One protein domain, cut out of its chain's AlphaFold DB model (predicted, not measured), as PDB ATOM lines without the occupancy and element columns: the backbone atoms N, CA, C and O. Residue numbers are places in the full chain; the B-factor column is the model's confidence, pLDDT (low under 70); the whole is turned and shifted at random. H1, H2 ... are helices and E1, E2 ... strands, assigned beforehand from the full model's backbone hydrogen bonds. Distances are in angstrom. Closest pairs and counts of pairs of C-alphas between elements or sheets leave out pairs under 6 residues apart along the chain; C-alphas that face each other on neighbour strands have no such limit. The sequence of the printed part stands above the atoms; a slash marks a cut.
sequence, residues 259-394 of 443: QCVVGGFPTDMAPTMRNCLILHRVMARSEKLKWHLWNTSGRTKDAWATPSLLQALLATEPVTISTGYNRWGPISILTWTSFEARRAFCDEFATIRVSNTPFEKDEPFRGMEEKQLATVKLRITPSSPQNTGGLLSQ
ATOM      1  N   GLN A 259     137.219 182.467  91.206       88.62
ATOM      2  CA  GLN A 259     136.672 181.185  90.778       88.62
ATOM      3  C   GLN A 259     137.768 180.205  90.338       88.62
ATOM      4  O   GLN A 259     138.797 180.579  89.765       88.62
ATOM      5  N   CYS A 260     137.540 178.920  90.588       87.00
ATOM      6  CA  CYS A 260     138.293 177.847  89.957       87.00
ATOM      7  C   CYS A 260     137.366 176.708  89.533       87.00
ATOM      8  O   CYS A 260     136.272 176.520  90.062       87.00
ATOM      9  N   VAL A 261     137.801 175.980  88.515       85.38
ATOM     10  CA  VAL A 261     137.024 174.930  87.872       85.38
ATOM     11  C   VAL A 261     137.656 173.594  88.220       85.38
ATOM     12  O   VAL A 261     138.821 173.373  87.900       85.38
ATOM     13  N   VAL A 262     136.893 172.704  88.848       82.44
ATOM     14  CA  VAL A 262     137.309 171.329  89.140       82.44
ATOM     15  C   VAL A 262     136.591 170.401  88.170       82.44
ATOM     16  O   VAL A 262     135.385 170.189  88.265       82.44
ATOM     17  N   GLY A 263     137.326 169.882  87.195       80.19
ATOM     18  CA  GLY A 263     136.834 168.914  86.221       80.19
ATOM     19  C   GLY A 263     137.277 167.491  86.540       80.19
ATOM     20  O   GLY A 263     138.237 167.292  87.277       80.19
ATOM     21  N   GLY A 264     136.623 166.507  85.924       74.25
ATOM     22  CA  GLY A 264     137.009 165.092  85.999       74.25
ATOM     23  C   GLY A 264     135.989 164.192  86.691       74.25
ATOM     24  O   GLY A 264     136.248 163.003  86.834       74.25
ATOM     25  N   PHE A 265     134.835 164.731  87.092       81.06
ATOM     26  CA  PHE A 265     133.776 163.951  87.727       81.06
ATOM     27  C   PHE A 265     132.962 163.145  86.701       81.06
ATOM     28  O   PHE A 265     132.687 163.657  85.609       81.06
ATOM     29  N   PRO A 266     132.528 161.919  87.044       80.88
ATOM     30  CA  PRO A 266     131.641 161.135  86.190       80.88
ATOM     31  C   PRO A 266     130.249 161.775  86.107       80.88
ATOM     32  O   PRO A 266     129.765 162.379  87.068       80.88
ATOM     33  N   THR A 267     129.590 161.633  84.954       80.62
ATOM     34  CA  THR A 267     128.292 162.265  84.647       80.62
ATOM     35  C   THR A 267     127.144 161.800  85.531       80.62
ATOM     36  O   THR A 267     126.152 162.514  85.634       80.62
ATOM     37  N   ASP A 268     127.312 160.649  86.180       80.19
ATOM     38  CA  ASP A 268     126.280 159.963  86.964       80.19
ATOM     39  C   ASP A 268     126.399 160.267  88.468       80.19
ATOM     40  O   ASP A 268     125.558 159.866  89.269       80.19
ATOM     41  N   MET A 269     127.444 160.995  88.876       79.94
ATOM     42  CA  MET A 269     127.649 161.365  90.273       79.94
ATOM     43  C   MET A 269     126.869 162.631  90.624       79.94
ATOM     44  O   MET A 269     127.124 163.698  90.055       79.94
ATOM     45  N   ALA A 270     125.990 162.511  91.620       83.62
ATOM     46  CA  ALA A 270     125.171 163.605  92.125       83.62
ATOM     47  C   ALA A 270     126.016 164.780  92.673       83.62
ATOM     48  O   ALA A 270     127.095 164.552  93.232       83.62
ATOM     49  N   PRO A 271     125.522 166.032  92.593       83.94
ATOM     50  CA  PRO A 271     126.232 167.219  93.067       83.94
ATOM     51  C   PRO A 271     126.608 167.137  94.545       83.94
ATOM     52  O   PRO A 271     127.729 167.476  94.900       83.94
ATOM     53  N   THR A 272     125.723 166.605  95.392       85.62
ATOM     54  CA  THR A 272     125.979 166.435  96.829       85.62
ATOM     55  C   THR A 272     127.202 165.555  97.081       85.62
ATOM     56  O   THR A 272     128.071 165.910  97.871       85.62
ATOM     57  N   MET A 273     127.327 164.448  96.344       82.31
ATOM     58  CA  MET A 273     128.478 163.549  96.455       82.31
ATOM     59  C   MET A 273     129.772 164.237  96.002       82.31
ATOM     60  O   MET A 273     130.807 164.115  96.656       82.31
ATOM     61  N   ARG A 274     129.714 165.016  94.915       83.19
ATOM     62  CA  ARG A 274     130.863 165.803  94.432       83.19
ATOM     63  C   ARG A 274     131.294 166.847  95.455       83.19
ATOM     64  O   ARG A 274     132.488 166.983  95.705       83.19
ATOM     65  N   ASN A 275     130.337 167.538  96.070       85.00
ATOM     66  CA  ASN A 275     130.604 168.545  97.091       85.00
ATOM     67  C   ASN A 275     131.286 167.907  98.301       85.00
ATOM     68  O   ASN A 275     132.337 168.391  98.715       85.00
ATOM     69  N   CYS A 276     130.788 166.767  98.787       82.19
ATOM     70  CA  CYS A 276     131.432 166.030  99.874       82.19
ATOM     71  C   CYS A 276     132.876 165.631  99.530       82.19
ATOM     72  O   CYS A 276     133.778 165.830 100.342       82.19
ATOM     73  N   LEU A 277     133.125 165.116  98.321       81.12
ATOM     74  CA  LEU A 277     134.475 164.740  97.886       81.12
ATOM     75  C   LEU A 277     135.420 165.945  97.808       81.12
ATOM     76  O   LEU A 277     136.565 165.865  98.259       81.12
ATOM     77  N   ILE A 278     134.957 167.065  97.254       83.56
ATOM     78  CA  ILE A 278     135.776 168.272  97.136       83.56
ATOM     79  C   ILE A 278     136.094 168.841  98.524       83.56
ATOM     80  O   ILE A 278     137.263 169.078  98.828       83.56
ATOM     81  N   LEU A 279     135.077 169.012  99.371       81.88
ATOM     82  CA  LEU A 279     135.209 169.641 100.685       81.88
ATOM     83  C   LEU A 279     136.015 168.773 101.661       81.88
ATOM     84  O   LEU A 279     136.962 169.255 102.278       81.88
ATOM     85  N   HIS A 280     135.685 167.485 101.777       78.25
ATOM     86  CA  HIS A 280     136.276 166.627 102.807       78.25
ATOM     87  C   HIS A 280     137.556 165.917 102.377       78.25
ATOM     88  O   HIS A 280     138.329 165.525 103.246       78.25
ATOM     89  N   ARG A 281     137.807 165.732 101.074       75.88
ATOM     90  CA  ARG A 281     139.003 165.008 100.606       75.88
ATOM     91  C   ARG A 281     139.976 165.887  99.833       75.88
ATOM     92  O   ARG A 281     141.166 165.871 100.131       75.88
ATOM     93  N   VAL A 282     139.502 166.670  98.863       80.25
ATOM     94  CA  VAL A 282     140.402 167.496  98.032       80.25
ATOM     95  C   VAL A 282     140.934 168.690  98.822       80.25
ATOM     96  O   VAL A 282     142.142 168.913  98.857       80.25
ATOM     97  N   MET A 283     140.059 169.435  99.497       83.06
ATOM     98  CA  MET A 283     140.472 170.594 100.294       83.06
ATOM     99  C   MET A 283     141.240 170.180 101.548       83.06
ATOM    100  O   MET A 283     142.268 170.782 101.846       83.06
ATOM    101  N   ALA A 284     140.815 169.114 102.231       80.12
ATOM    102  CA  ALA A 284     141.505 168.594 103.413       80.12
ATOM    103  C   ALA A 284     142.944 168.126 103.132       80.12
ATOM    104  O   ALA A 284     143.766 168.093 104.048       80.12
ATOM    105  N   ARG A 285     143.273 167.790 101.880       80.75
ATOM    106  CA  ARG A 285     144.640 167.442 101.473       80.75
ATOM    107  C   ARG A 285     145.545 168.664 101.302       80.75
ATOM    108  O   ARG A 285     146.753 168.515 101.417       80.75
ATOM    109  N   SER A 286     144.984 169.842 101.032       82.94
ATOM    110  CA  SER A 286     145.775 171.030 100.709       82.94
ATOM    111  C   SER A 286     146.486 171.587 101.938       82.94
ATOM    112  O   SER A 286     145.848 172.135 102.839       82.94
ATOM    113  N   GLU A 287     147.812 171.489 101.971       84.19
ATOM    114  CA  GLU A 287     148.610 172.054 103.065       84.19
ATOM    115  C   GLU A 287     148.701 173.578 102.964       84.19
ATOM    116  O   GLU A 287     148.606 174.281 103.977       84.19
ATOM    117  N   LYS A 288     148.800 174.114 101.739       84.69
ATOM    118  CA  LYS A 288     148.882 175.566 101.521       84.69
ATOM    119  C   LYS A 288     147.600 176.268 101.954       84.69
ATOM    120  O   LYS A 288     147.654 177.372 102.496       84.69
ATOM    121  N   LEU A 289     146.452 175.626 101.748       86.38
ATOM    122  CA  LEU A 289     145.158 176.170 102.147       86.38
ATOM    123  C   LEU A 289     144.982 176.182 103.671       86.38
ATOM    124  O   LEU A 289     144.503 177.176 104.219       86.38
ATOM    125  N   LYS A 290     145.426 175.125 104.364       88.25
ATOM    126  CA  LYS A 290     145.441 175.077 105.838       88.25
ATOM    127  C   LYS A 290     146.308 176.188 106.419       88.25
ATOM    128  O   LYS A 290     145.864 176.923 107.299       88.25
ATOM    129  N   TRP A 291     147.506 176.369 105.867       86.50
ATOM    130  CA  TRP A 291     148.412 177.433 106.294       86.50
ATOM    131  C   TRP A 291     147.845 178.834 106.014       86.50
ATOM    132  O   TRP A 291     147.976 179.739 106.840       86.50
ATOM    133  N   HIS A 292     147.141 179.011 104.891       87.44
ATOM    134  CA  HIS A 292     146.425 180.251 104.598       87.44
ATOM    135  C   HIS A 292     145.330 180.547 105.637       87.44
ATOM    136  O   HIS A 292     145.259 181.678 106.127       87.44
ATOM    137  N   LEU A 293     144.518 179.554 106.026       87.38
ATOM    138  CA  LEU A 293     143.502 179.734 107.075       87.38
ATOM    139  C   LEU A 293     144.135 180.078 108.425       87.38
ATOM    140  O   LEU A 293     143.671 180.979 109.126       87.38
ATOM    141  N   TRP A 294     145.216 179.387 108.780       87.62
ATOM    142  CA  TRP A 294     145.936 179.620 110.027       87.62
ATOM    143  C   TRP A 294     146.437 181.063 110.131       87.62
ATOM    144  O   TRP A 294     146.213 181.734 111.134       87.62
ATOM    145  N   ASN A 295     147.039 181.585 109.062       88.19
ATOM    146  CA  ASN A 295     147.553 182.952 109.060       88.19
ATOM    147  C   ASN A 295     146.448 184.011 109.002       88.19
ATOM    148  O   ASN A 295     146.530 185.013 109.705       88.19
ATOM    149  N   THR A 296     145.405 183.794 108.198       85.56
ATOM    150  CA  THR A 296     144.294 184.756 108.064       85.56
ATOM    151  C   THR A 296     143.407 184.818 109.305       85.56
ATOM    152  O   THR A 296     142.859 185.873 109.607       85.56
ATOM    153  N   SER A 297     143.300 183.723 110.059       82.50
ATOM    154  CA  SER A 297     142.561 183.677 111.328       82.50
ATOM    155  C   SER A 297     143.350 184.206 112.529       82.50
ATOM    156  O   SER A 297     142.872 184.109 113.658       82.50
ATOM    157  N   GLY A 298     144.572 184.712 112.329       83.00
ATOM    158  CA  GLY A 298     145.436 185.107 113.440       83.00
ATOM    159  C   GLY A 298     145.823 183.927 114.336       83.00
ATOM    160  O   GLY A 298     146.013 184.115 115.532       83.00
ATOM    161  N   ARG A 299     145.937 182.717 113.764       83.00
ATOM    162  CA  ARG A 299     146.320 181.474 114.460       83.00
ATOM    163  C   ARG A 299     145.300 180.975 115.487       83.00
ATOM    164  O   ARG A 299     145.653 180.291 116.440       83.00
ATOM    165  N   THR A 300     144.033 181.324 115.288       80.38
ATOM    166  CA  THR A 300     142.930 180.899 116.166       80.38
ATOM    167  C   THR A 300     142.182 179.682 115.624       80.38
ATOM    168  O   THR A 300     141.630 178.908 116.402       80.38
ATOM    169  N   LYS A 301     142.161 179.491 114.297       83.25
ATOM    170  CA  LYS A 301     141.430 178.401 113.634       83.25
ATOM    171  C   LYS A 301     142.392 177.356 113.089       83.25
ATOM    172  O   LYS A 301     143.027 177.581 112.059       83.25
ATOM    173  N   ASP A 302     142.455 176.210 113.755       81.00
ATOM    174  CA  ASP A 302     143.285 175.080 113.343       81.00
ATOM    175  C   ASP A 302     142.565 174.188 112.309       81.00
ATOM    176  O   ASP A 302     141.633 173.444 112.622       81.00
ATOM    177  N   ALA A 303     143.022 174.256 111.056       80.12
ATOM    178  CA  ALA A 303     142.515 173.438 109.953       80.12
ATOM    179  C   ALA A 303     143.083 172.004 109.916       80.12
ATOM    180  O   ALA A 303     142.601 171.186 109.127       80.12
ATOM    181  N   TRP A 304     144.122 171.702 110.703       81.00
ATOM    182  CA  TRP A 304     144.678 170.351 110.841       81.00
ATOM    183  C   TRP A 304     143.843 169.510 111.806       81.00
ATOM    184  O   TRP A 304     143.597 168.342 111.513       81.00
ATOM    185  N   ALA A 305     143.354 170.112 112.895       80.88
ATOM    186  CA  ALA A 305     142.449 169.458 113.839       80.88
ATOM    187  C   ALA A 305     141.026 169.299 113.275       80.88
ATOM    188  O   ALA A 305     140.423 168.233 113.394       80.88
ATOM    189  N   THR A 306     140.506 170.341 112.614       83.62
ATOM    190  CA  THR A 306     139.122 170.361 112.120       83.62
ATOM    191  C   THR A 306     139.069 170.754 110.637       83.62
ATOM    192  O   THR A 306     138.925 171.936 110.307       83.62
ATOM    193  N   PRO A 307     139.136 169.779 109.706       76.75
ATOM    194  CA  PRO A 307     139.164 170.049 108.264       76.75
ATOM    195  C   PRO A 307     137.899 170.720 107.713       76.75
ATOM    196  O   PRO A 307     137.959 171.368 106.669       76.75
ATOM    197  N   SER A 308     136.756 170.612 108.402       79.69
ATOM    198  CA  SER A 308     135.504 171.270 107.996       79.69
ATOM    199  C   SER A 308     135.596 172.798 108.022       79.69
ATOM    200  O   SER A 308     134.883 173.466 107.276       79.69
ATOM    201  N   LEU A 309     136.535 173.373 108.788       83.81
ATOM    202  CA  LEU A 309     136.783 174.819 108.803       83.81
ATOM    203  C   LEU A 309     137.257 175.356 107.446       83.81
ATOM    204  O   LEU A 309     137.072 176.539 107.160       83.81
ATOM    205  N   LEU A 310     137.816 174.502 106.582       84.12
ATOM    206  CA  LEU A 310     138.220 174.891 105.231       84.12
ATOM    207  C   LEU A 310     137.024 175.283 104.354       84.12
ATOM    208  O   LEU A 310     137.199 176.069 103.424       84.12
ATOM    209  N   GLN A 311     135.808 174.814 104.662       84.56
ATOM    210  CA  GLN A 311     134.597 175.230 103.950       84.56
ATOM    211  C   GLN A 311     134.338 176.738 104.094       84.56
ATOM    212  O   GLN A 311     133.841 177.355 103.159       84.56
ATOM    213  N   ALA A 312     134.761 177.358 105.203       84.69
ATOM    214  CA  ALA A 312     134.621 178.802 105.416       84.69
ATOM    215  C   ALA A 312     135.476 179.655 104.454       84.69
ATOM    216  O   ALA A 312     135.276 180.864 104.350       84.69
ATOM    217  N   LEU A 313     136.436 179.048 103.744       86.38
ATOM    218  CA  LEU A 313     137.216 179.722 102.700       86.38
ATOM    219  C   LEU A 313     136.470 179.800 101.361       86.38
ATOM    220  O   LEU A 313     136.895 180.536 100.464       86.38
ATOM    221  N   LEU A 314     135.373 179.061 101.208       88.94
ATOM    222  CA  LEU A 314     134.499 179.163 100.049       88.94
ATOM    223  C   LEU A 314     133.419 180.211 100.304       88.94
ATOM    224  O   LEU A 314     132.815 180.262 101.370       88.94
ATOM    225  N   ALA A 315     133.179 181.055  99.305       86.81
ATOM    226  CA  ALA A 315     132.100 182.036  99.347       86.81
ATOM    227  C   ALA A 315     130.736 181.374  99.117       86.81
ATOM    228  O   ALA A 315     129.724 181.821  99.647       86.81
ATOM    229  N   THR A 316     130.712 180.315  98.307       86.44
ATOM    230  CA  THR A 316     129.517 179.530  97.997       86.44
ATOM    231  C   THR A 316     129.875 178.054  97.967       86.44
ATOM    232  O   THR A 316     131.016 177.692  97.671       86.44
ATOM    233  N   GLU A 317     128.885 177.193  98.182       85.94
ATOM    234  CA  GLU A 317     129.063 175.767  97.927       85.94
ATOM    235  C   GLU A 317     129.471 175.504  96.466       85.94
ATOM    236  O   GLU A 317     129.147 176.303  95.576       85.94
ATOM    237  N   PRO A 318     130.195 174.401  96.194       87.00
ATOM    238  CA  PRO A 318     130.583 174.064  94.836       87.00
ATOM    239  C   PRO A 318     129.343 173.855  93.959       87.00
ATOM    240  O   PRO A 318     128.445 173.074  94.283       87.00
ATOM    241  N   VAL A 319     129.301 174.545  92.820       86.31
ATOM    242  CA  VAL A 319     128.163 174.490  91.898       86.31
ATOM    243  C   VAL A 319     128.482 173.531  90.764       86.31
ATOM    244  O   VAL A 319     129.442 173.719  90.019       86.31
ATOM    245  N   THR A 320     127.651 172.505  90.606       85.75
ATOM    246  CA  THR A 320     127.736 171.567  89.485       85.75
ATOM    247  C   THR A 320     126.674 171.913  88.449       85.75
ATOM    248  O   THR A 320     125.493 172.013  88.779       85.75
ATOM    249  N   ILE A 321     127.072 172.075  87.188       82.19
ATOM    250  CA  ILE A 321     126.136 172.381  86.097       82.19
ATOM    251  C   ILE A 321     125.387 171.101  85.710       82.19
ATOM    252  O   ILE A 321     126.008 170.074  85.436       82.19
ATOM    253  N   SER A 322     124.054 171.158  85.676       81.56
ATOM    254  CA  SER A 322     123.222 170.067  85.156       81.56
ATOM    255  C   SER A 322     123.149 170.131  83.628       81.56
ATOM    256  O   SER A 322     122.913 171.202  83.068       81.56
ATOM    257  N   THR A 323     123.349 168.996  82.957       79.12
ATOM    258  CA  THR A 323     123.272 168.878  81.486       79.12
ATOM    259  C   THR A 323     121.947 168.239  81.044       79.12
ATOM    260  O   THR A 323     121.618 168.252  79.861       79.12
ATOM    261  N   GLY A 324     121.169 167.676  81.975       78.25
ATOM    262  CA  GLY A 324     119.882 167.038  81.698       78.25
ATOM    263  C   GLY A 324     119.326 166.283  82.907       78.25
ATOM    264  O   GLY A 324     119.840 166.395  84.019       78.25
ATOM    265  N   TYR A 325     118.269 165.494  82.692       77.44
ATOM    266  CA  TYR A 325     117.643 164.702  83.755       77.44
ATOM    267  C   TYR A 325     118.637 163.685  84.337       77.44
ATOM    268  O   TYR A 325     119.138 162.830  83.606       77.44
ATOM    269  N   ASN A 326     118.942 163.806  85.634       77.94
ATOM    270  CA  ASN A 326     119.920 162.985  86.365       77.94
ATOM    271  C   ASN A 326     121.297 162.863  85.686       77.94
ATOM    272  O   ASN A 326     121.986 161.859  85.849       77.94
ATOM    273  N   ARG A 327     121.699 163.875  84.906       80.62
ATOM    274  CA  ARG A 327     123.015 163.929  84.265       80.62
ATOM    275  C   ARG A 327     123.663 165.271  84.521       80.62
ATOM    276  O   ARG A 327     123.130 166.323  84.163       80.62
ATOM    277  N   TRP A 328     124.861 165.221  85.078       82.81
ATOM    278  CA  TRP A 328     125.619 166.406  85.445       82.81
ATOM    279  C   TRP A 328     126.833 166.566  84.537       82.81
ATOM    280  O   TRP A 328     127.451 165.586  84.117       82.81
ATOM    281  N   GLY A 329     127.198 167.813  84.238       81.44
ATOM    282  CA  GLY A 329     128.421 168.121  83.506       81.44
ATOM    283  C   GLY A 329     129.651 167.587  84.249       81.44
ATOM    284  O   GLY A 329     129.594 167.391  85.460       81.44
ATOM    285  N   PRO A 330     130.793 167.361  83.586       80.94
ATOM    286  CA  PRO A 330     131.984 166.774  84.219       80.94
ATOM    287  C   PRO A 330     132.732 167.738  85.161       80.94
ATOM    288  O   PRO A 330     133.856 167.456  85.579       80.94
ATOM    289  N   ILE A 331     132.143 168.903  85.439       83.81
ATOM    290  CA  ILE A 331     132.783 170.071  86.034       83.81
ATOM    291  C   ILE A 331     131.954 170.585  87.215       83.81
ATOM    292  O   ILE A 331     130.731 170.706  87.116       83.81
ATOM    293  N   SER A 332     132.652 170.960  88.285       86.12
ATOM    294  CA  SER A 332     132.135 171.722  89.420       86.12
ATOM    295  C   SER A 332     132.917 173.034  89.553       86.12
ATOM    296  O   SER A 332     134.141 173.059  89.399       86.12
ATOM    297  N   ILE A 333     132.217 174.137  89.809       88.69
ATOM    298  CA  ILE A 333     132.797 175.475  89.973       88.69
ATOM    299  C   ILE A 333     132.920 175.771  91.465       88.69
ATOM    300  O   ILE A 333     131.945 175.657  92.205       88.69
ATOM    301  N   LEU A 334     134.114 176.174  91.891       89.56
ATOM    302  CA  LEU A 334     134.403 176.644  93.241       89.56
ATOM    303  C   LEU A 334     134.565 178.159  93.235       89.56
ATOM    304  O   LEU A 334     135.316 178.698  92.419       89.56
ATOM    305  N   THR A 335     133.908 178.830  94.179       90.88
ATOM    306  CA  THR A 335     134.047 180.273  94.394       90.88
ATOM    307  C   THR A 335     134.674 180.513  95.759       90.88
ATOM    308  O   THR A 335     134.104 180.138  96.781       90.88
ATOM    309  N   TRP A 336     135.842 181.146  95.782       91.75
ATOM    310  CA  TRP A 336     136.591 181.423  97.007       91.75
ATOM    311  C   TRP A 336     136.233 182.791  97.596       91.75
ATOM    312  O   TRP A 336     135.894 183.723  96.863       91.75
ATOM    313  N   THR A 337     136.351 182.938  98.916       90.69
ATOM    314  CA  THR A 337     136.166 184.235  99.589       90.69
ATOM    315  C   THR A 337     137.266 185.225  99.206       90.69
ATOM    316  O   THR A 337     136.983 186.401  98.965       90.69
ATOM    317  N   SER A 338     138.505 184.744  99.058       88.88
ATOM    318  CA  SER A 338     139.682 185.549  98.719       88.88
ATOM    319  C   SER A 338     140.443 185.007  97.501       88.88
ATOM    320  O   SER A 338     140.447 183.809  97.206       88.88
ATOM    321  N   PHE A 339     141.122 185.907  96.777       87.12
ATOM    322  CA  PHE A 339     142.009 185.522  95.672       87.12
ATOM    323  C   PHE A 339     143.211 184.705  96.162       87.12
ATOM    324  O   PHE A 339     143.621 183.763  95.489       87.12
ATOM    325  N   GLU A 340     143.742 185.024  97.343       87.12
ATOM    326  CA  GLU A 340     144.886 184.317  97.926       87.12
ATOM    327  C   GLU A 340     144.536 182.879  98.329       87.12
ATOM    328  O   GLU A 340     145.330 181.979  98.069       87.12
ATOM    329  N   ALA A 341     143.330 182.619  98.853       86.62
ATOM    330  CA  ALA A 341     142.868 181.254  99.128       86.62
ATOM    331  C   ALA A 341     142.771 180.435  97.834       86.62
ATOM    332  O   ALA A 341     143.296 179.323  97.737       86.62
ATOM    333  N   ARG A 342     142.175 181.033  96.795       89.00
ATOM    334  CA  ARG A 342     142.106 180.438  95.457       89.00
ATOM    335  C   ARG A 342     143.498 180.173  94.881       89.00
ATOM    336  O   ARG A 342     143.706 179.147  94.235       89.00
ATOM    337  N   ARG A 343     144.441 181.100  95.064       85.25
ATOM    338  CA  ARG A 343     145.822 180.969  94.592       85.25
ATOM    339  C   ARG A 343     146.546 179.857  95.337       85.25
ATOM    340  O   ARG A 343     147.120 179.008  94.675       85.25
ATOM    341  N   ALA A 344     146.466 179.816  96.665       84.69
ATOM    342  CA  ALA A 344     147.060 178.759  97.481       84.69
ATOM    343  C   ALA A 344     146.572 177.371  97.040       84.69
ATOM    344  O   ALA A 344     147.382 176.463  96.861       84.69
ATOM    345  N   PHE A 345     145.269 177.246  96.769       86.00
ATOM    346  CA  PHE A 345     144.673 176.028  96.228       86.00
ATOM    347  C   PHE A 345     145.180 175.705  94.813       86.00
ATOM    348  O   PHE A 345     145.656 174.601  94.548       86.00
ATOM    349  N   CYS A 346     145.122 176.661  93.879       82.19
ATOM    350  CA  CYS A 346     145.593 176.435  92.511       82.19
ATOM    351  C   CYS A 346     147.098 176.142  92.449       82.19
ATOM    352  O   CYS A 346     147.487 175.259  91.706       82.19
ATOM    353  N   ASP A 347     147.942 176.810  93.228       80.31
ATOM    354  CA  ASP A 347     149.400 176.630  93.207       80.31
ATOM    355  C   ASP A 347     149.835 175.269  93.780       80.31
ATOM    356  O   ASP A 347     150.982 174.859  93.606       80.31
ATOM    357  N   GLU A 348     148.963 174.577  94.511       77.06
ATOM    358  CA  GLU A 348     149.193 173.204  94.969       77.06
ATOM    359  C   GLU A 348     148.729 172.175  93.930       77.06
ATOM    360  O   GLU A 348     149.409 171.180  93.690       77.06
ATOM    361  N   PHE A 349     147.612 172.444  93.248       72.19
ATOM    362  CA  PHE A 349     146.991 171.497  92.318       72.19
ATOM    363  C   PHE A 349     147.172 171.820  90.819       72.19
ATOM    364  O   PHE A 349     146.685 171.068  89.976       72.19
ATOM    365  N   ALA A 350     147.875 172.896  90.447       59.16
ATOM    366  CA  ALA A 350     148.097 173.303  89.050       59.16
ATOM    367  C   ALA A 350     149.050 172.365  88.293       59.16
ATOM    368  O   ALA A 350     148.911 172.179  87.085       59.16
ATOM    369  N   THR A 351     150.014 171.765  88.989       45.16
ATOM    370  CA  THR A 351     150.995 170.820  88.424       45.16
ATOM    371  C   THR A 351     150.629 169.364  88.676       45.16
ATOM    372  O   THR A 351     151.088 168.472  87.959       45.16
ATOM    373  N   ILE A 352     149.765 169.102  89.654       43.31
ATOM    374  CA  ILE A 352     149.351 167.752  90.008       43.31
ATOM    375  C   ILE A 352     148.151 167.386  89.135       43.31
ATOM    376  O   ILE A 352     146.999 167.665  89.464       43.31
ATOM    377  N   ARG A 353     148.402 166.666  88.030       41.72
ATOM    378  CA  ARG A 353     147.402 165.677  87.606       41.72
ATOM    379  C   ARG A 353     147.235 164.781  88.818       41.72
ATOM    380  O   ARG A 353     148.182 164.086  89.176       41.72
ATOM    381  N   VAL A 354     146.073 164.810  89.459       46.75
ATOM    382  CA  VAL A 354     145.747 163.859  90.522       46.75
ATOM    383  C   VAL A 354     145.552 162.501  89.842       46.75
ATOM    384  O   VAL A 354     144.441 162.034  89.639       46.75
ATOM    385  N   SER A 355     146.635 161.923  89.316       38.94
ATOM    386  CA  SER A 355     146.625 160.632  88.638       38.94
ATOM    387  C   SER A 355     146.659 159.495  89.636       38.94
ATOM    388  O   SER A 355     146.143 158.442  89.304       38.94
ATOM    389  N   ASN A 356     147.165 159.748  90.844       36.78
ATOM    390  CA  ASN A 356     147.187 158.819  91.961       36.78
ATOM    391  C   ASN A 356     146.850 159.588  93.249       36.78
ATOM    392  O   ASN A 356     147.724 159.884  94.061       36.78
ATOM    393  N   THR A 357     145.583 159.934  93.466       40.94
ATOM    394  CA  THR A 357     145.085 159.703  94.824       40.94
ATOM    395  C   THR A 357     144.882 158.198  94.892       40.94
ATOM    396  O   THR A 357     143.972 157.714  94.210       40.94
ATOM    397  N   PRO A 358     145.669 157.429  95.668       37.66
ATOM    398  CA  PRO A 358     145.022 156.297  96.282       37.66
ATOM    399  C   PRO A 358     143.836 156.929  97.013       37.66
ATOM    400  O   PRO A 358     143.989 157.830  97.841       37.66
ATOM    401  N   PHE A 359     142.625 156.568  96.609       47.38
ATOM    402  CA  PHE A 359     141.529 156.552  97.556       47.38
ATOM    403  C   PHE A 359     141.956 155.491  98.577       47.38
ATOM    404  O   PHE A 359     141.617 154.320  98.447       47.38
ATOM    405  N   GLU A 360     142.900 155.863  99.441       36.78
ATOM    406  CA  GLU A 360     143.621 154.961 100.318       36.78
ATOM    407  C   GLU A 360     142.623 154.570 101.390       36.78
ATOM    408  O   GLU A 360     142.269 155.402 102.213       36.78
ATOM    409  N   LYS A 361     142.034 153.388 101.172       39.78
ATOM    410  CA  LYS A 361     141.503 152.349 102.070       39.78
ATOM    411  C   LYS A 361     140.885 152.670 103.435       39.78
ATOM    412  O   LYS A 361     140.367 151.737 104.038       39.78
ATOM    413  N   ASP A 362     140.808 153.909 103.877       37.19
ATOM    414  CA  ASP A 362     140.253 154.238 105.175       37.19
ATOM    415  C   ASP A 362     138.848 154.807 104.970       37.19
ATOM    416  O   ASP A 362     138.643 155.919 104.474       37.19
ATOM    417  N   GLU A 363     137.881 153.954 105.307       38.47
ATOM    418  CA  GLU A 363     136.428 154.126 105.237       38.47
ATOM    419  C   GLU A 363     135.827 154.031 103.816       38.47
ATOM    420  O   GLU A 363     135.759 155.024 103.070       38.47
ATOM    421  N   PRO A 364     135.326 152.839 103.412       38.31
ATOM    422  CA  PRO A 364     134.426 152.753 102.275       38.31
ATOM    423  C   PRO A 364     133.185 153.586 102.592       38.31
ATOM    424  O   PRO A 364     132.485 153.351 103.576       38.31
ATOM    425  N   PHE A 365     132.882 154.557 101.729       41.59
ATOM    426  CA  PHE A 365     131.570 155.186 101.746       41.59
ATOM    427  C   PHE A 365     130.548 154.060 101.567       41.59
ATOM    428  O   PHE A 365     130.582 153.355 100.554       41.59
ATOM    429  N   ARG A 366     129.711 153.827 102.585       36.84
ATOM    430  CA  ARG A 366     128.756 152.715 102.622       36.84
ATOM    431  C   ARG A 366     127.914 152.744 101.335       36.84
ATOM    432  O   ARG A 366     127.062 153.612 101.186       36.84
ATOM    433  N   GLY A 367     128.185 151.818 100.409       43.34
ATOM    434  CA  GLY A 367     127.415 151.640  99.172       43.34
ATOM    435  C   GLY A 367     128.125 151.878  97.829       43.34
ATOM    436  O   GLY A 367     127.442 151.809  96.812       43.34
ATOM    437  N   MET A 368     129.441 152.129  97.763       43.22
ATOM    438  CA  MET A 368     130.171 152.111  96.477       43.22
ATOM    439  C   MET A 368     130.983 150.823  96.308       43.22
ATOM    440  O   MET A 368     131.857 150.524  97.118       43.22
ATOM    441  N   GLU A 369     130.704 150.069  95.241       36.47
ATOM    442  CA  GLU A 369     131.504 148.907  94.846       36.47
ATOM    443  C   GLU A 369     132.951 149.317  94.538       36.47
ATOM    444  O   GLU A 369     133.212 150.348  93.916       36.47
ATOM    445  N   GLU A 370     133.897 148.459  94.919       37.12
ATOM    446  CA  GLU A 370     135.352 148.657  94.844       37.12
ATOM    447  C   GLU A 370     135.864 149.032  93.432       37.12
ATOM    448  O   GLU A 370     136.905 149.666  93.278       37.12
ATOM    449  N   LYS A 371     135.084 148.736  92.382       39.53
ATOM    450  CA  LYS A 371     135.364 149.107  90.982       39.53
ATOM    451  C   LYS A 371     135.089 150.580  90.644       39.53
ATOM    452  O   LYS A 371     135.597 151.066  89.634       39.53
ATOM    453  N   GLN A 372     134.314 151.301  91.458       39.88
ATOM    454  CA  GLN A 372     134.023 152.732  91.273       39.88
ATOM    455  C   GLN A 372     135.047 153.652  91.951       39.88
ATOM    456  O   GLN A 372     135.053 154.853  91.685       39.88
ATOM    457  N   LEU A 373     135.999 153.092  92.712       40.34
ATOM    458  CA  LEU A 373     137.237 153.759  93.152       40.34
ATOM    459  C   LEU A 373     138.224 153.973  91.984       40.34
ATOM    460  O   LEU A 373     139.437 154.068  92.174       40.34
ATOM    461  N   ALA A 374     137.710 154.047  90.754       37.75
ATOM    462  CA  ALA A 374     138.458 154.470  89.592       37.75
ATOM    463  C   ALA A 374     139.006 155.869  89.881       37.75
ATOM    464  O   ALA A 374     138.250 156.826  90.035       37.75
ATOM    465  N   THR A 375     140.330 155.960  89.982       46.34
ATOM    466  CA  THR A 375     141.128 157.181  90.127       46.34
ATOM    467  C   THR A 375     140.499 158.356  89.373       46.34
ATOM    468  O   THR A 375     140.684 158.500  88.160       46.34
ATOM    469  N   VAL A 376     139.724 159.186  90.076       50.28
ATOM    470  CA  VAL A 376     139.101 160.379  89.508       50.28
ATOM    471  C   VAL A 376     140.225 161.373  89.254       50.28
ATOM    472  O   VAL A 376     140.733 162.014  90.172       50.28
ATOM    473  N   LYS A 377     140.652 161.476  87.993       55.44
ATOM    474  CA  LYS A 377     141.677 162.434  87.573       55.44
ATOM    475  C   LYS A 377     141.084 163.832  87.578       55.44
ATOM    476  O   LYS A 377     140.611 164.314  86.546       55.44
ATOM    477  N   LEU A 378     141.118 164.471  88.742       61.22
ATOM    478  CA  LEU A 378     140.652 165.839  88.887       61.22
ATOM    479  C   LEU A 378     141.613 166.798  88.183       61.22
ATOM    480  O   LEU A 378     142.833 166.727  88.348       61.22
ATOM    481  N   ARG A 379     141.049 167.679  87.359       63.50
ATOM    482  CA  ARG A 379     141.760 168.778  86.704       63.50
ATOM    483  C   ARG A 379     141.273 170.077  87.312       63.50
ATOM    484  O   ARG A 379     140.083 170.369  87.238       63.50
ATOM    485  N   ILE A 380     142.189 170.842  87.889       70.94
ATOM    486  CA  ILE A 380     141.875 172.138  88.479       70.94
ATOM    487  C   ILE A 380     142.371 173.216  87.524       70.94
ATOM    488  O   ILE A 380     143.569 173.340  87.281       70.94
ATOM    489  N   THR A 381     141.437 173.983  86.970       72.00
ATOM    490  CA  THR A 381     141.733 175.040  86.006       72.00
ATOM    491  C   THR A 381     141.308 176.394  86.576       72.00
ATOM    492  O   THR A 381     140.163 176.549  87.011       72.00
ATOM    493  N   PRO A 382     142.195 177.401  86.566       67.81
ATOM    494  CA  PRO A 382     141.817 178.798  86.751       67.81
ATOM    495  C   PRO A 382     140.675 179.227  85.818       67.81
ATOM    496  O   PRO A 382     140.776 178.999  84.615       67.81
ATOM    497  N   SER A 383     139.637 179.912  86.303       58.97
ATOM    498  CA  SER A 383     138.659 180.552  85.396       58.97
ATOM    499  C   SER A 383     139.200 181.842  84.757       58.97
ATOM    500  O   SER A 383     138.730 182.257  83.701       58.97
ATOM    501  N   SER A 384     140.235 182.441  85.349       54.25
ATOM    502  CA  SER A 384     141.028 183.536  84.781       54.25
ATOM    503  C   SER A 384     142.505 183.138  84.731       54.25
ATOM    504  O   SER A 384     142.984 182.529  85.694       54.25
ATOM    505  N   PRO A 385     143.253 183.450  83.651       51.66
ATOM    506  CA  PRO A 385     144.677 183.147  83.601       51.66
ATOM    507  C   PRO A 385     145.363 183.733  84.836       51.66
ATOM    508  O   PRO A 385     145.258 184.926  85.118       51.66
ATOM    509  N   GLN A 386     146.055 182.871  85.587       50.53
ATOM    510  CA  GLN A 386     147.111 183.345  86.473       50.53
ATOM    511  C   GLN A 386     148.077 184.143  85.590       50.53
ATOM    512  O   GLN A 386     148.232 183.808  84.415       50.53
ATOM    513  N   ASN A 387     148.673 185.219  86.101       38.47
ATOM    514  CA  ASN A 387     149.680 186.010  85.388       38.47
ATOM    515  C   ASN A 387     150.953 185.173  85.119       38.47
ATOM    516  O   ASN A 387     152.019 185.423  85.665       38.47
ATOM    517  N   THR A 388     150.834 184.158  84.275       37.28
ATOM    518  CA  THR A 388     151.880 183.340  83.678       37.28
ATOM    519  C   THR A 388     151.661 183.493  82.184       37.28
ATOM    520  O   THR A 388     150.578 183.171  81.692       37.28
ATOM    521  N   GLY A 389     152.631 184.090  81.491       32.66
ATOM    522  CA  GLY A 389     152.492 184.650  80.144       32.66
ATOM    523  C   GLY A 389     152.250 183.621  79.037       32.66
ATOM    524  O   GLY A 389     153.106 183.402  78.190       32.66
ATOM    525  N   GLY A 390     151.065 183.017  79.021       31.95
ATOM    526  CA  GLY A 390     150.578 182.141  77.963       31.95
ATOM    527  C   GLY A 390     149.443 182.819  77.203       31.95
ATOM    528  O   GLY A 390     148.316 182.893  77.686       31.95
ATOM    529  N   LEU A 391     149.745 183.297  75.997       35.44
ATOM    530  CA  LEU A 391     148.902 184.131  75.128       35.44
ATOM    531  C   LEU A 391     147.591 183.478  74.615       35.44
ATOM    532  O   LEU A 391     146.922 184.053  73.761       35.44
ATOM    533  N   LEU A 392     147.213 182.283  75.080       37.00
ATOM    534  CA  LEU A 392     146.223 181.431  74.398       37.00
ATOM    535  C   LEU A 392     144.869 181.259  75.111       37.00
ATOM    536  O   LEU A 392     143.948 180.715  74.511       37.00
ATOM    537  N   SER A 393     144.677 181.756  76.338       43.69
ATOM    538  CA  SER A 393     143.392 181.597  77.058       43.69
ATOM    539  C   SER A 393     142.465 182.823  77.026       43.69
ATOM    540  O   SER A 393     141.280 182.700  77.339       43.69
ATOM    541  N   GLN A 394     142.943 183.997  76.586       41.22
ATOM    542  CA  GLN A 394     142.111 185.210  76.494       41.22
ATOM    543  C   GLN A 394     141.067 185.165  75.362       41.22
ATOM    544  O   GLN A 394     140.015 185.799  75.475       41.22
TER     545      GLN A 394
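AT A GLANCE: This is residues 259 to 394 of the 443 residues of the protein "Hypothetical protein" of Polarella glacialis (UniProt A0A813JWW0). A twisted sheet of four strands has two helices over one face, H1 slantwise over E2 and E3 and H4 along E1, while H2 packs side by side with H4, away from the sheet, and the short H3 packs across the end part of H1, residues 279 to 284, and leads straight into E2. A long loop, residues 350 to 378, leads from H4 to the edge strand E4; its residues 365 to 372 stick out, as do residues 387 to 392 in the tail. The printed part has 136 residues, with four named helices and four named strands in the order E1, H1, H2, H3, E2, E3, H4, E4; the sheet's order is E2, E3, E1, E4, all antiparallel. It is a mixed domain in two layers, H1 and H4 on one face of the sheet, compact with a radius of gyration of the C-alphas of 15.5 A, spanning 42 by 41 by 27 A.

IN THESE COORDINATES: In the sheet, E2 is residues 314 to 324, 26.4 A long, and E3 is residues 327 to 336, 25.5 A long, bending by 67 degrees at residue 330. E1, residues 259 to 263, begins at C-alpha 259 (136.672, 181.185, 90.778). E4, residues 379 to 382, ends at C-alpha 382 (141.817, 178.798, 86.751). H1, residues 271 to 285, is 20.2 A long; H2 is residues 287 to 296, H3 residues 307 to 313 and H4 residues 339 to 349, 15.3 A long.

HOW THE PARTS SIT: E2 and E3 form a hairpin, with N 319 and O 333 2.9 A apart. E3 and E1 have N 262 and O 332 at 2.8 A, and E1 and E4 have N 263 and O 379 at 2.8 A. H1 is on the sheet at a height of 9.5 A; its closest C-alphas to E2 are Pro 271 and Thr 320, 5.8 A. H4 is on the sheet at a height of 8.8 A, at 12 degrees to E1 on the local plane. E3, H4 and E4 make a split strand-helix-strand unit, two strands running the same way with E1 between them, and its crossover is right-handed. H2 touches H4 at a shallow tilt of 18 degrees, opposite ways, closest at the C-alphas of Lys 288 and Ala 344, 5.5 A. H3 touches H1, with residues 279 to 284 of H1 alone, about perpendicular at 76 degrees; the closest C-alphas are those of Ala 284 and Pro 307, 5.6 A apart. H3 only grazes the sheet with residues 311 to 313. Every O i to N i+4 pair is within hydrogen-bond range in H2 and H4; H1 has 9 of 11, and H3 has 0 of 3 but 4 of 4 O i to N i+3 pairs.

THE WHOLE: The C-alphas farthest apart are those of Arg 366 and Leu 391, 46.4 A. The printed part has no cut, and the link from H4 to E4, 29 residues, is long. The mean pLDDT of the printed part is 70.7; residues 350 to 379 and 382 to 394 are under 70.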